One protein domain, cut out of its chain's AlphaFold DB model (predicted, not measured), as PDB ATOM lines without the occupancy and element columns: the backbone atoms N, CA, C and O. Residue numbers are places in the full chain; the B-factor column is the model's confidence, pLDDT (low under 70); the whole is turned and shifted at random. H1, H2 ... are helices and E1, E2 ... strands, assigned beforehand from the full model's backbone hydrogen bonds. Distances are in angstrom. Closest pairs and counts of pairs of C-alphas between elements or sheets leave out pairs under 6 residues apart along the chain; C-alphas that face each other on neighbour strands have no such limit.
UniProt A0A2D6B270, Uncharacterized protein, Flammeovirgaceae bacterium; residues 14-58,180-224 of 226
ATOM      1  N   GLU A  14      10.538  25.534   0.637       73.88
ATOM      2  CA  GLU A  14      11.264  26.409  -0.290       73.88
ATOM      3  C   GLU A  14      12.431  25.679  -0.956       73.88
ATOM      4  O   GLU A  14      12.795  25.991  -2.085       73.88
ATOM      5  N   SER A  15      13.028  24.710  -0.261       80.12
ATOM      6  CA  SER A  15      14.143  23.922  -0.783       80.12
ATOM      7  C   SER A  15      14.185  22.530  -0.169       80.12
ATOM      8  O   SER A  15      13.774  22.328   0.981       80.12
ATOM      9  N   LEU A  16      14.700  21.581  -0.950       86.94
ATOM     10  CA  LEU A  16      14.924  20.198  -0.551       86.94
ATOM     11  C   LEU A  16      16.407  19.859  -0.714       86.94
ATOM     12  O   LEU A  16      17.006  20.105  -1.759       86.94
ATOM     13  N   ALA A  17      16.999  19.283   0.325       89.31
ATOM     14  CA  ALA A  17      18.373  18.808   0.312       89.31
ATOM     15  C   ALA A  17      18.461  17.435   0.969       89.31
ATOM     16  O   ALA A  17      17.835  17.190   1.998       89.31
ATOM     17  N   ILE A  18      19.256  16.546   0.394       90.88
ATOM     18  CA  ILE A  18      19.474  15.200   0.899       90.88
ATOM     19  C   ILE A  18      20.899  15.095   1.426       90.88
ATOM     20  O   ILE A  18      21.864  15.417   0.739       90.88
ATOM     21  N   ASP A  19      21.017  14.634   2.665       90.19
ATOM     22  CA  ASP A  19      22.289  14.339   3.314       90.19
ATOM     23  C   ASP A  19      22.211  12.930   3.905       90.19
ATOM     24  O   ASP A  19      21.457  12.665   4.846       90.19
ATOM     25  N   GLY A  20      22.922  11.985   3.288       89.75
ATOM     26  CA  GLY A  20      22.784  10.571   3.627       89.75
ATOM     27  C   GLY A  20      21.343  10.076   3.428       89.75
ATOM     28  O   GLY A  20      20.787  10.163   2.336       89.75
ATOM     29  N   ASN A  21      20.739   9.553   4.492       92.12
ATOM     30  CA  ASN A  21      19.358   9.052   4.510       92.12
ATOM     31  C   ASN A  21      18.379  10.065   5.124       92.12
ATOM     32  O   ASN A  21      17.344   9.687   5.678       92.12
ATOM     33  N   ILE A  22      18.730  11.354   5.086       91.06
ATOM     34  CA  ILE A  22      17.938  12.435   5.667       91.06
ATOM     35  C   ILE A  22      17.557  13.423   4.568       91.06
ATOM     36  O   ILE A  22      18.414  14.096   4.001       91.06
ATOM     37  N   LEU A  23      16.254  13.549   4.318       89.12
ATOM     38  CA  LEU A  23      15.679  14.630   3.530       89.12
ATOM     39  C   LEU A  23      15.468  15.838   4.445       89.12
ATOM     40  O   LEU A  23      14.709  15.780   5.416       89.12
ATOM     41  N   GLN A  24      16.155  16.929   4.141       89.12
ATOM     42  CA  GLN A  24      16.035  18.214   4.810       89.12
ATOM     43  C   GLN A  24      15.196  19.149   3.948       89.12
ATOM     44  O   GLN A  24      15.517  19.394   2.788       89.12
ATOM     45  N   ALA A  25      14.134  19.690   4.530       87.06
ATOM     46  CA  ALA A  25      13.286  20.670   3.880       87.06
ATOM     47  C   ALA A  25      13.286  21.976   4.662       87.06
ATOM     48  O   ALA A  25      12.939  21.994   5.850       87.06
ATOM     49  N   SER A  26      13.654  23.062   3.989       82.69
ATOM     50  CA  SER A  26      13.555  24.409   4.550       82.69
ATOM     51  C   SER A  26      12.189  24.988   4.223       82.69
ATOM     52  O   SER A  26      11.722  24.839   3.095       82.69
ATOM     53  N   THR A  27      11.541  25.631   5.195       78.94
ATOM     54  CA  THR A  27      10.238  26.266   4.985       78.94
ATOM     55  C   THR A  27      10.295  27.788   4.979       78.94
ATOM     56  O   THR A  27      11.182  28.372   5.598       78.94
ATOM     57  N   ASP A  28       9.248  28.407   4.426       72.25
ATOM     58  CA  ASP A  28       8.928  29.854   4.400       72.25
ATOM     59  C   ASP A  28       9.070  30.634   5.726       72.25
ATOM     60  O   ASP A  28       9.013  31.862   5.771       72.25
ATOM     61  N   ARG A  29       9.231  29.928   6.847       70.56
ATOM     62  CA  ARG A  29       9.385  30.486   8.199       70.56
ATOM     63  C   ARG A  29      10.725  30.115   8.827       70.56
ATOM     64  O   ARG A  29      10.809  30.023  10.053       70.56
ATOM     65  N   ALA A  30      11.733  29.847   7.995       65.50
ATOM     66  CA  ALA A  30      13.075  29.429   8.394       65.50
ATOM     67  C   ALA A  30      13.087  28.194   9.319       65.50
ATOM     68  O   ALA A  30      13.953  28.052  10.182       65.50
ATOM     69  N   ARG A  31      12.102  27.295   9.174       77.50
ATOM     70  CA  ARG A  31      12.096  26.010   9.885       77.50
ATOM     71  C   ARG A  31      12.718  24.954   8.995       77.50
ATOM     72  O   ARG A  31      12.396  24.881   7.816       77.50
ATOM     73  N   VAL A  32      13.563  24.117   9.586       82.50
ATOM     74  CA  VAL A  32      14.136  22.953   8.912       82.50
ATOM     75  C   VAL A  32      13.447  21.707   9.442       82.50
ATOM     76  O   VAL A  32      13.470  21.434  10.644       82.50
ATOM     77  N   VAL A  33      12.827  20.955   8.542       85.62
ATOM     78  CA  VAL A  33      12.249  19.641   8.826       85.62
ATOM     79  C   VAL A  33      13.218  18.589   8.313       85.62
ATOM     80  O   VAL A  33      13.711  18.697   7.194       85.62
ATOM     81  N   LYS A  34      13.498  17.575   9.134       87.25
ATOM     82  CA  LYS A  34      14.375  16.455   8.779       87.25
ATOM     83  C   LYS A  34      13.569  15.166   8.772       87.25
ATOM     84  O   LYS A  34      12.974  14.814   9.789       87.25
ATOM     85  N   ILE A  35      13.563  14.473   7.642       86.69
ATOM     86  CA  ILE A  35      12.822  13.231   7.426       86.69
ATOM     87  C   ILE A  35      13.839  12.134   7.133       86.69
ATOM     88  O   ILE A  35      14.619  12.253   6.193       86.69
ATOM     89  N   HIS A  36      13.840  11.076   7.940       88.88
ATOM     90  CA  HIS A  36      14.670   9.904   7.675       88.88
ATOM     91  C   HIS A  36      13.957   8.997   6.677       88.88
ATOM     92  O   HIS A  36      12.759   8.751   6.826       88.88
ATOM     93  N   PHE A  37      14.685   8.484   5.691       87.19
ATOM     94  CA  PHE A  37      14.143   7.573   4.691       87.19
ATOM     95  C   PHE A  37      15.086   6.394   4.444       87.19
ATOM     96  O   PHE A  37      16.305   6.502   4.571       87.19
ATOM     97  N   ASN A  38      14.510   5.254   4.070       86.38
ATOM     98  CA  ASN A  38      15.284   4.107   3.588       86.38
ATOM     99  C   ASN A  38      15.446   4.158   2.067       86.38
ATOM    100  O   ASN A  38      16.514   3.847   1.550       86.38
ATOM    101  N   LYS A  39      14.386   4.580   1.371       85.62
ATOM    102  CA  LYS A  39      14.333   4.764  -0.077       85.62
ATOM    103  C   LYS A  39      13.541   6.031  -0.394       85.62
ATOM    104  O   LYS A  39      12.521   6.274   0.249       85.62
ATOM    105  N   ALA A  40      14.013   6.824  -1.347       86.44
ATOM    106  CA  ALA A  40      13.348   8.025  -1.836       86.44
ATOM    107  C   ALA A  40      12.964   7.844  -3.308       86.44
ATOM    108  O   ALA A  40      13.813   7.527  -4.141       86.44
ATOM    109  N   ILE A  41      11.685   8.057  -3.613       83.88
ATOM    110  CA  ILE A  41      11.165   8.072  -4.982       83.88
ATOM    111  C   ILE A  41      11.132   9.530  -5.441       83.88
ATOM    112  O   ILE A  41      10.454  10.356  -4.827       83.88
ATOM    113  N   VAL A  42      11.884   9.855  -6.489       82.44
ATOM    114  CA  VAL A  42      12.070  11.223  -6.989       82.44
ATOM    115  C   VAL A  42      11.458  11.329  -8.378       82.44
ATOM    116  O   VAL A  42      11.856  10.609  -9.289       82.44
ATOM    117  N   PHE A  43      10.495  12.230  -8.544       75.81
ATOM    118  CA  PHE A  43       9.778  12.431  -9.809       75.81
ATOM    119  C   PHE A  43      10.130  13.739 -10.522       75.81
ATOM    120  O   PHE A  43      10.024  13.834 -11.741       75.81
ATOM    121  N   GLU A  44      10.597  14.733  -9.769       75.31
ATOM    122  CA  GLU A  44      11.109  15.998 -10.283       75.31
ATOM    123  C   GLU A  44      12.443  16.266  -9.577       75.31
ATOM    124  O   GLU A  44      12.458  16.725  -8.434       75.31
ATOM    125  N   PRO A  45      13.576  15.864 -10.183       82.31
ATOM    126  CA  PRO A  45      14.884  16.018  -9.550       82.31
ATOM    127  C   PRO A  45      15.366  17.477  -9.530       82.31
ATOM    128  O   PRO A  45      16.281  17.817  -8.780       82.31
ATOM    129  N   GLU A  46      14.762  18.350 -10.339       77.75
ATOM    130  CA  GLU A  46      15.097  19.771 -10.387       77.75
ATOM    131  C   GLU A  46      14.802  20.445  -9.039       77.75
ATOM    132  O   GLU A  46      13.729  20.300  -8.462       77.75
ATOM    133  N   GLY A  47      15.784  21.179  -8.505       78.38
ATOM    134  CA  GLY A  47      15.663  21.844  -7.202       78.38
ATOM    135  C   GLY A  47      15.860  20.934  -5.980       78.38
ATOM    136  O   GLY A  47      15.772  21.421  -4.851       78.38
ATOM    137  N   VAL A  48      16.173  19.647  -6.177       86.38
ATOM    138  CA  VAL A  48      16.550  18.723  -5.097       86.38
ATOM    139  C   VAL A  48      18.072  18.596  -5.030       86.38
ATOM    140  O   VAL A  48      18.722  18.077  -5.935       86.38
ATOM    141  N   HIS A  49      18.664  19.051  -3.927       87.81
ATOM    142  CA  HIS A  49      20.105  18.926  -3.700       87.81
ATOM    143  C   HIS A  49      20.469  17.582  -3.060       87.81
ATOM    144  O   HIS A  49      19.680  17.008  -2.315       87.81
ATOM    145  N   GLY A  50      21.695  17.105  -3.295       88.88
ATOM    146  CA  GLY A  50      22.200  15.867  -2.683       88.88
ATOM    147  C   GLY A  50      21.727  14.576  -3.357       88.88
ATOM    148  O   GLY A  50      21.898  13.496  -2.792       88.88
ATOM    149  N   LEU A  51      21.147  14.683  -4.557       90.62
ATOM    150  CA  LEU A  51      20.976  13.547  -5.460       90.62
ATOM    151  C   LEU A  51      22.345  13.022  -5.934       90.62
ATOM    152  O   LEU A  51      23.339  13.757  -5.856       90.62
ATOM    153  N   PRO A  52      22.419  11.771  -6.424       91.38
ATOM    154  CA  PRO A  52      23.636  11.251  -7.035       91.38
ATOM    155  C   PRO A  52      24.107  12.140  -8.199       91.38
ATOM    156  O   PRO A  52      23.317  12.919  -8.738       91.38
ATOM    157  N   PRO A  53      25.375  12.041  -8.619       89.81
ATOM    158  CA  PRO A  53      25.851  12.747  -9.801       89.81
ATOM    159  C   PRO A  53      25.051  12.370 -11.056       89.81
ATOM    160  O   PRO A  53      24.701  11.206 -11.264       89.81
ATOM    161  N   THR A  54      24.774  13.359 -11.901       90.25
ATOM    162  CA  THR A  54      24.146  13.154 -13.210       90.25
ATOM    163  C   THR A  54      25.169  12.590 -14.196       90.25
ATOM    164  O   THR A  54      26.247  13.153 -14.378       90.25
ATOM    165  N   VAL A  55      24.817  11.482 -14.844       91.38
ATOM    166  CA  VAL A  55      25.594  10.801 -15.889       91.38
ATOM    167  C   VAL A  55      25.250  11.356 -17.271       91.38
ATOM    168  O   VAL A  55      26.143  11.549 -18.095       91.38
ATOM    169  N   ALA A  56      23.967  11.626 -17.525       86.50
ATOM    170  CA  ALA A  56      23.497  12.166 -18.795       86.50
ATOM    171  C   ALA A  56      22.221  12.996 -18.626       86.50
ATOM    172  O   ALA A  56      21.436  12.791 -17.699       86.50
ATOM    173  N   GLU A  57      22.000  13.907 -19.569       86.81
ATOM    174  CA  GLU A  57      20.780  14.698 -19.689       86.81
ATOM    175  C   GLU A  57      20.200  14.483 -21.082       86.81
ATOM    176  O   GLU A  57      20.871  14.709 -22.093       86.81
ATOM    177  N   THR A  58      18.951  14.034 -21.145       83.88
ATOM    178  CA  THR A  58      18.244  13.826 -22.407       83.88
ATOM    179  C   THR A  58      16.974  14.673 -22.431       83.88
ATOM    180  O   THR A  58      16.177  14.619 -21.489       83.88
ATOM    181  N   PHE A 180      21.145   9.286 -13.573       88.75
ATOM    182  CA  PHE A 180      21.961   9.433 -12.376       88.75
ATOM    183  C   PHE A 180      22.849   8.209 -12.185       88.75
ATOM    184  O   PHE A 180      22.511   7.110 -12.632       88.75
ATOM    185  N   GLU A 181      23.973   8.385 -11.492       91.50
ATOM    186  CA  GLU A 181      24.748   7.249 -11.003       91.50
ATOM    187  C   GLU A 181      23.872   6.354 -10.117       91.50
ATOM    188  O   GLU A 181      22.999   6.825  -9.381       91.50
ATOM    189  N   VAL A 182      24.096   5.041 -10.202       90.25
ATOM    190  CA  VAL A 182      23.287   4.063  -9.471       90.25
ATOM    191  C   VAL A 182      23.519   4.223  -7.972       90.25
ATOM    192  O   VAL A 182      24.613   3.978  -7.467       90.25
ATOM    193  N   ASP A 183      22.451   4.548  -7.254       90.69
ATOM    194  CA  ASP A 183      22.423   4.622  -5.800       90.69
ATOM    195  C   ASP A 183      21.132   3.968  -5.304       90.69
ATOM    196  O   ASP A 183      20.026   4.366  -5.668       90.69
ATOM    197  N   SER A 184      21.269   2.934  -4.473       90.75
ATOM    198  CA  SER A 184      20.147   2.111  -4.006       90.75
ATOM    199  C   SER A 184      19.146   2.860  -3.125       90.75
ATOM    200  O   SER A 184      18.041   2.362  -2.897       90.75
ATOM    201  N   ARG A 185      19.510   4.050  -2.633       89.50
ATOM    202  CA  ARG A 185      18.631   4.917  -1.840       89.50
ATOM    203  C   ARG A 185      17.605   5.645  -2.698       89.50
ATOM    204  O   ARG A 185      16.604   6.098  -2.146       89.50
ATOM    205  N   PHE A 186      17.833   5.765  -4.006       89.12
ATOM    206  CA  PHE A 186      16.994   6.561  -4.894       89.12
ATOM    207  C   PHE A 186      16.338   5.710  -5.973       89.12
ATOM    208  O   PHE A 186      16.928   4.792  -6.537       89.12
ATOM    209  N   GLU A 187      15.099   6.058  -6.281       86.38
ATOM    210  CA  GLU A 187      14.385   5.580  -7.453       86.38
ATOM    211  C   GLU A 187      13.842   6.790  -8.199       86.38
ATOM    212  O   GLU A 187      13.051   7.559  -7.656       86.38
ATOM    213  N   ILE A 188      14.317   6.995  -9.425       83.50
ATOM    214  CA  ILE A 188      13.953   8.160 -10.229       83.50
ATOM    215  C   ILE A 188      12.833   7.757 -11.188       83.50
ATOM    216  O   ILE A 188      13.004   6.849 -12.003       83.50
ATOM    217  N   CYS A 189      11.684   8.425 -11.094       76.38
ATOM    218  CA  CYS A 189      10.479   8.095 -11.851       76.38
ATOM    219  C   CYS A 189      10.026   9.276 -12.707       76.38
ATOM    220  O   CYS A 189       9.509  10.257 -12.193       76.38
ATOM    221  N   TYR A 190      10.111   9.146 -14.028       71.50
ATOM    222  CA  TYR A 190       9.642  10.183 -14.963       71.50
ATOM    223  C   TYR A 190       8.186  10.004 -15.418       71.50
ATOM    224  O   TYR A 190       7.706  10.730 -16.290       71.50
ATOM    225  N   ASN A 191       7.485   9.024 -14.848       65.69
ATOM    226  CA  ASN A 191       6.079   8.769 -15.139       65.69
ATOM    227  C   ASN A 191       5.202   9.901 -14.586       65.69
ATOM    228  O   ASN A 191       5.599  10.648 -13.691       65.69
ATOM    229  N   ASN A 192       3.979  10.038 -15.100       62.69
ATOM    230  CA  ASN A 192       3.046  10.997 -14.507       62.69
ATOM    231  C   ASN A 192       2.655  10.564 -13.078       62.69
ATOM    232  O   ASN A 192       2.667   9.378 -12.750       62.69
ATOM    233  N   LEU A 193       2.280  11.524 -12.223       59.44
ATOM    234  CA  LEU A 193       1.939  11.261 -10.815       59.44
ATOM    235  C   LEU A 193       0.871  10.171 -10.641       59.44
ATOM    236  O   LEU A 193       0.879   9.455  -9.648       59.44
ATOM    237  N   LEU A 194      -0.043  10.033 -11.604       57.31
ATOM    238  CA  LEU A 194      -1.118   9.050 -11.551       57.31
ATOM    239  C   LEU A 194      -0.611   7.630 -11.848       57.31
ATOM    240  O   LEU A 194      -1.074   6.671 -11.238       57.31
ATOM    241  N   GLU A 195       0.350   7.488 -12.754       62.38
ATOM    242  CA  GLU A 195       1.079   6.241 -12.990       62.38
ATOM    243  C   GLU A 195       1.966   5.887 -11.809       62.38
ATOM    244  O   GLU A 195       1.922   4.746 -11.372       62.38
ATOM    245  N   ILE A 196       2.685   6.854 -11.234       64.69
ATOM    246  CA  ILE A 196       3.474   6.646 -10.011       64.69
ATOM    247  C   ILE A 196       2.558   6.154  -8.882       64.69
ATOM    248  O   ILE A 196       2.829   5.125  -8.267       64.69
ATOM    249  N   ALA A 197       1.421   6.820  -8.664       64.25
ATOM    250  CA  ALA A 197       0.442   6.416  -7.657       64.25
ATOM    251  C   ALA A 197      -0.091   4.990  -7.878       64.25
ATOM    252  O   ALA A 197      -0.332   4.273  -6.910       64.25
ATOM    253  N   LYS A 198      -0.268   4.571  -9.139       65.38
ATOM    254  CA  LYS A 198      -0.652   3.195  -9.498       65.38
ATOM    255  C   LYS A 198       0.491   2.203  -9.277       65.38
ATOM    256  O   LYS A 198       0.262   1.113  -8.768       65.38
ATOM    257  N   THR A 199       1.717   2.563  -9.654       66.94
ATOM    258  CA  THR A 199       2.903   1.710  -9.501       66.94
ATOM    259  C   THR A 199       3.153   1.372  -8.035       66.94
ATOM    260  O   THR A 199       3.403   0.213  -7.719       66.94
ATOM    261  N   TYR A 200       3.004   2.349  -7.140       66.31
ATOM    262  CA  TYR A 200       3.180   2.157  -5.697       66.31
ATOM    263  C   TYR A 200       1.848   1.975  -4.963       66.31
ATOM    264  O   TYR A 200       1.765   2.184  -3.759       66.31
ATOM    265  N   GLU A 201       0.784   1.561  -5.657       64.88
ATOM    266  CA  GLU A 201      -0.561   1.476  -5.078       64.88
ATOM    267  C   GLU A 201      -0.638   0.540  -3.855       64.88
ATOM    268  O   GLU A 201      -1.470   0.748  -2.972       64.88
ATOM    269  N   ASN A 202       0.222  -0.476  -3.784       60.59
ATOM    270  CA  ASN A 202       0.274  -1.406  -2.651       60.59
ATOM    271  C   ASN A 202       1.169  -0.922  -1.498       60.59
ATOM    272  O   ASN A 202       1.020  -1.421  -0.385       60.59
ATOM    273  N   ASP A 203       2.052   0.045  -1.759       60.78
ATOM    274  CA  ASP A 203       3.000   0.607  -0.787       60.78
ATOM    275  C   ASP A 203       2.538   1.974  -0.245       60.78
ATOM    276  O   ASP A 203       3.032   2.439   0.780       60.78
ATOM    277  N   LEU A 204       1.587   2.618  -0.932       55.69
ATOM    278  CA  LEU A 204       0.969   3.885  -0.550       55.69
ATOM    279  C   LEU A 204      -0.272   3.630   0.311       55.69
ATOM    280  O   LEU A 204      -1.236   2.990  -0.129       55.69
ATOM    281  N   ASP A 205      -0.304   4.210   1.511       57.94
ATOM    282  CA  ASP A 205      -1.509   4.194   2.335       57.94
ATOM    283  C   ASP A 205      -2.652   4.949   1.627       57.94
ATOM    284  O   ASP A 205      -2.446   5.828   0.784       57.94
ATOM    285  N   ASN A 206      -3.908   4.645   1.981       47.62
ATOM    286  CA  ASN A 206      -5.102   5.245   1.352       47.62
ATOM    287  C   ASN A 206      -5.104   6.789   1.329       47.62
ATOM    288  O   ASN A 206      -5.812   7.400   0.525       47.62
ATOM    289  N   ILE A 207      -4.336   7.427   2.213       44.25
ATOM    290  CA  ILE A 207      -4.213   8.882   2.279       44.25
ATOM    291  C   ILE A 207      -3.173   9.406   1.280       44.25
ATOM    292  O   ILE A 207      -3.424  10.443   0.667       44.25
ATOM    293  N   ASP A 208      -2.093   8.668   1.022       52.03
ATOM    294  CA  ASP A 208      -1.091   9.024   0.013       52.03
ATOM    295  C   ASP A 208      -1.668   8.913  -1.402       52.03
ATOM    296  O   ASP A 208      -1.460   9.794  -2.235       52.03
ATOM    297  N   LYS A 209      -2.534   7.918  -1.642       52.44
ATOM    298  CA  LYS A 209      -3.320   7.817  -2.888       52.44
ATOM    299  C   LYS A 209      -4.195   9.048  -3.106       52.44
ATOM    300  O   LYS A 209      -4.242   9.614  -4.198       52.44
ATOM    301  N   ARG A 210      -4.889   9.485  -2.049       48.66
ATOM    302  CA  ARG A 210      -5.749  10.674  -2.080       48.66
ATOM    303  C   ARG A 210      -4.936  11.954  -2.259       48.66
ATOM    304  O   ARG A 210      -5.402  12.848  -2.949       48.66
ATOM    305  N   LEU A 211      -3.735  12.020  -1.689       53.53
ATOM    306  CA  LEU A 211      -2.802  13.132  -1.835       53.53
ATOM    307  C   LEU A 211      -2.224  13.235  -3.239       53.53
ATOM    308  O   LEU A 211      -2.233  14.329  -3.784       53.53
ATOM    309  N   MET A 212      -1.811  12.128  -3.856       54.12
ATOM    310  CA  MET A 212      -1.353  12.141  -5.248       54.12
ATOM    311  C   MET A 212      -2.487  12.496  -6.215       54.12
ATOM    312  O   MET A 212      -2.275  13.252  -7.159       54.12
ATOM    313  N   LEU A 213      -3.716  12.037  -5.947       53.00
ATOM    314  CA  LEU A 213      -4.912  12.465  -6.682       53.00
ATOM    315  C   LEU A 213      -5.250  13.944  -6.446       53.00
ATOM    316  O   LEU A 213      -5.639  14.630  -7.388       53.00
ATOM    317  N   ASP A 214      -5.116  14.454  -5.221       49.00
ATOM    318  CA  ASP A 214      -5.410  15.850  -4.885       49.00
ATOM    319  C   ASP A 214      -4.310  16.815  -5.359       49.00
ATOM    320  O   ASP A 214      -4.654  17.920  -5.765       49.00
ATOM    321  N   GLU A 215      -3.034  16.410  -5.377       49.69
ATOM    322  CA  GLU A 215      -1.894  17.092  -6.016       49.69
ATOM    323  C   GLU A 215      -2.041  17.082  -7.531       49.69
ATOM    324  O   GLU A 215      -1.928  18.136  -8.139       49.69
ATOM    325  N   HIS A 216      -2.404  15.947  -8.139       46.47
ATOM    326  CA  HIS A 216      -2.766  15.896  -9.554       46.47
ATOM    327  C   HIS A 216      -3.906  16.879  -9.845       46.47
ATOM    328  O   HIS A 216      -3.763  17.733 -10.709       46.47
ATOM    329  N   ARG A 217      -4.976  16.883  -9.037       44.16
ATOM    330  CA  ARG A 217      -6.072  17.871  -9.112       44.16
ATOM    331  C   ARG A 217      -5.644  19.305  -8.783       44.16
ATOM    332  O   ARG A 217      -6.365  20.234  -9.140       44.16
ATOM    333  N   ARG A 218      -4.550  19.514  -8.044       42.22
ATOM    334  CA  ARG A 218      -4.015  20.836  -7.675       42.22
ATOM    335  C   ARG A 218      -3.127  21.391  -8.765       42.22
ATOM    336  O   ARG A 218      -3.323  22.533  -9.126       42.22
ATOM    337  N   TYR A 219      -2.213  20.588  -9.293       43.72
ATOM    338  CA  TYR A 219      -1.457  20.848 -10.508       43.72
ATOM    339  C   TYR A 219      -2.436  21.180 -11.634       43.72
ATOM    340  O   TYR A 219      -2.384  22.254 -12.217       43.72
ATOM    341  N   ASN A 220      -3.460  20.351 -11.793       41.22
ATOM    342  CA  ASN A 220      -4.572  20.613 -12.686       41.22
ATOM    343  C   ASN A 220      -5.345  21.894 -12.322       41.22
ATOM    344  O   ASN A 220      -5.723  22.645 -13.198       41.22
ATOM    345  N   ARG A 221      -5.531  22.251 -11.050       36.31
ATOM    346  CA  ARG A 221      -6.138  23.547 -10.687       36.31
ATOM    347  C   ARG A 221      -5.285  24.754 -11.041       36.31
ATOM    348  O   ARG A 221      -5.804  25.733 -11.559       36.31
ATOM    349  N   THR A 222      -4.007  24.688 -10.697       35.56
ATOM    350  CA  THR A 222      -3.025  25.763 -10.849       35.56
ATOM    351  C   THR A 222      -2.701  25.996 -12.322       35.56
ATOM    352  O   THR A 222      -2.482  27.133 -12.716       35.56
ATOM    353  N   TYR A 223      -2.741  24.939 -13.136       36.69
ATOM    354  CA  TYR A 223      -2.508  24.977 -14.581       36.69
ATOM    355  C   TYR A 223      -3.798  24.804 -15.408       36.69
ATOM    356  O   TYR A 223      -3.729  24.552 -16.605       36.69
ATOM    357  N   GLY A 224      -4.983  24.947 -14.799       32.16
ATOM    358  CA  GLY A 224      -6.275  24.927 -15.505       32.16
ATOM    359  C   GLY A 224      -6.681  23.586 -16.138       32.16
ATOM    360  O   GLY A 224      -7.604  23.555 -16.943       32.16
TER     361      GLY A 224
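This is residues 14 to 58 and 180 to 224 of the 226 residues of an uncharacterized protein of Flammeovirgaceae bacterium (UniProt A0A2D6B270). Two lobes: strands make one, with an antiparallel sheet, E1, E2 and E3, a small parallel pair, E4 and E6, and E5 farther out; a helical hairpin, H1 and H2, makes the other. Residues 217 to 224, of which 217 to 222 belong to H2, stick out free. The printed part has 90 residues with six named strands, then two named helices, and the class is mixed, helices and strands. It is only just compact, close to loose, with a radius of gyration of the C-alphas of 14.4 A and spans of 34 by 32 by 27 A.

E1, residues 14 to 19, begins at C-alpha 14 (11.264, 26.409, -0.290) and is 16.7 A long. E2 is residues 22 to 27, 15.8 A, and E3 residues 32 to 36, 13.1 A. E4 is residues 40 to 42, 6.2 A; E5 residues 54 to 58, 10.9 A; E6 residues 186 to 188, 6.3 A. H1 is residues 193 to 199, 9.7 A. H2, residues 206 to 222, is 24.0 A and ends at C-alpha 222 (-3.025, 25.763, -10.849).

E1, E2 and E3 form a meander, each strand the antiparallel neighbour of the one before, with N 17 and O 24 at 2.9 A and N 23 and O 35 at 2.8 A. Residues 48 to 49 pair parallel with residues 16 to 17 of E1. E4 and E6 are parallel at 22 degrees, with N 42 and O 187 at 2.8 A. E5 pairs with no named strand. H1 and H2 touch, H2 with residues 209 to 216 alone, opposite ways at a shallow tilt of 24 degrees; the closest C-alphas, of Ala 197 and Lys 209, are 6.2 A apart. Both helices have every O i to N i+4 pair within hydrogen-bond range. Neither is on the sheet of E1, E2 and E3.

The farthest C-alphas, of Gly 20 and Gly 224, are 37.6 A apart. Residues 59 to 179 are not printed, and C-alphas 58 and 180 are 11.6 A apart across the cut. The link from E4 to E5 is long. Residue 30 and residues 191 to 224 are under pLDDT 70; the mean of the printed part is 72.8.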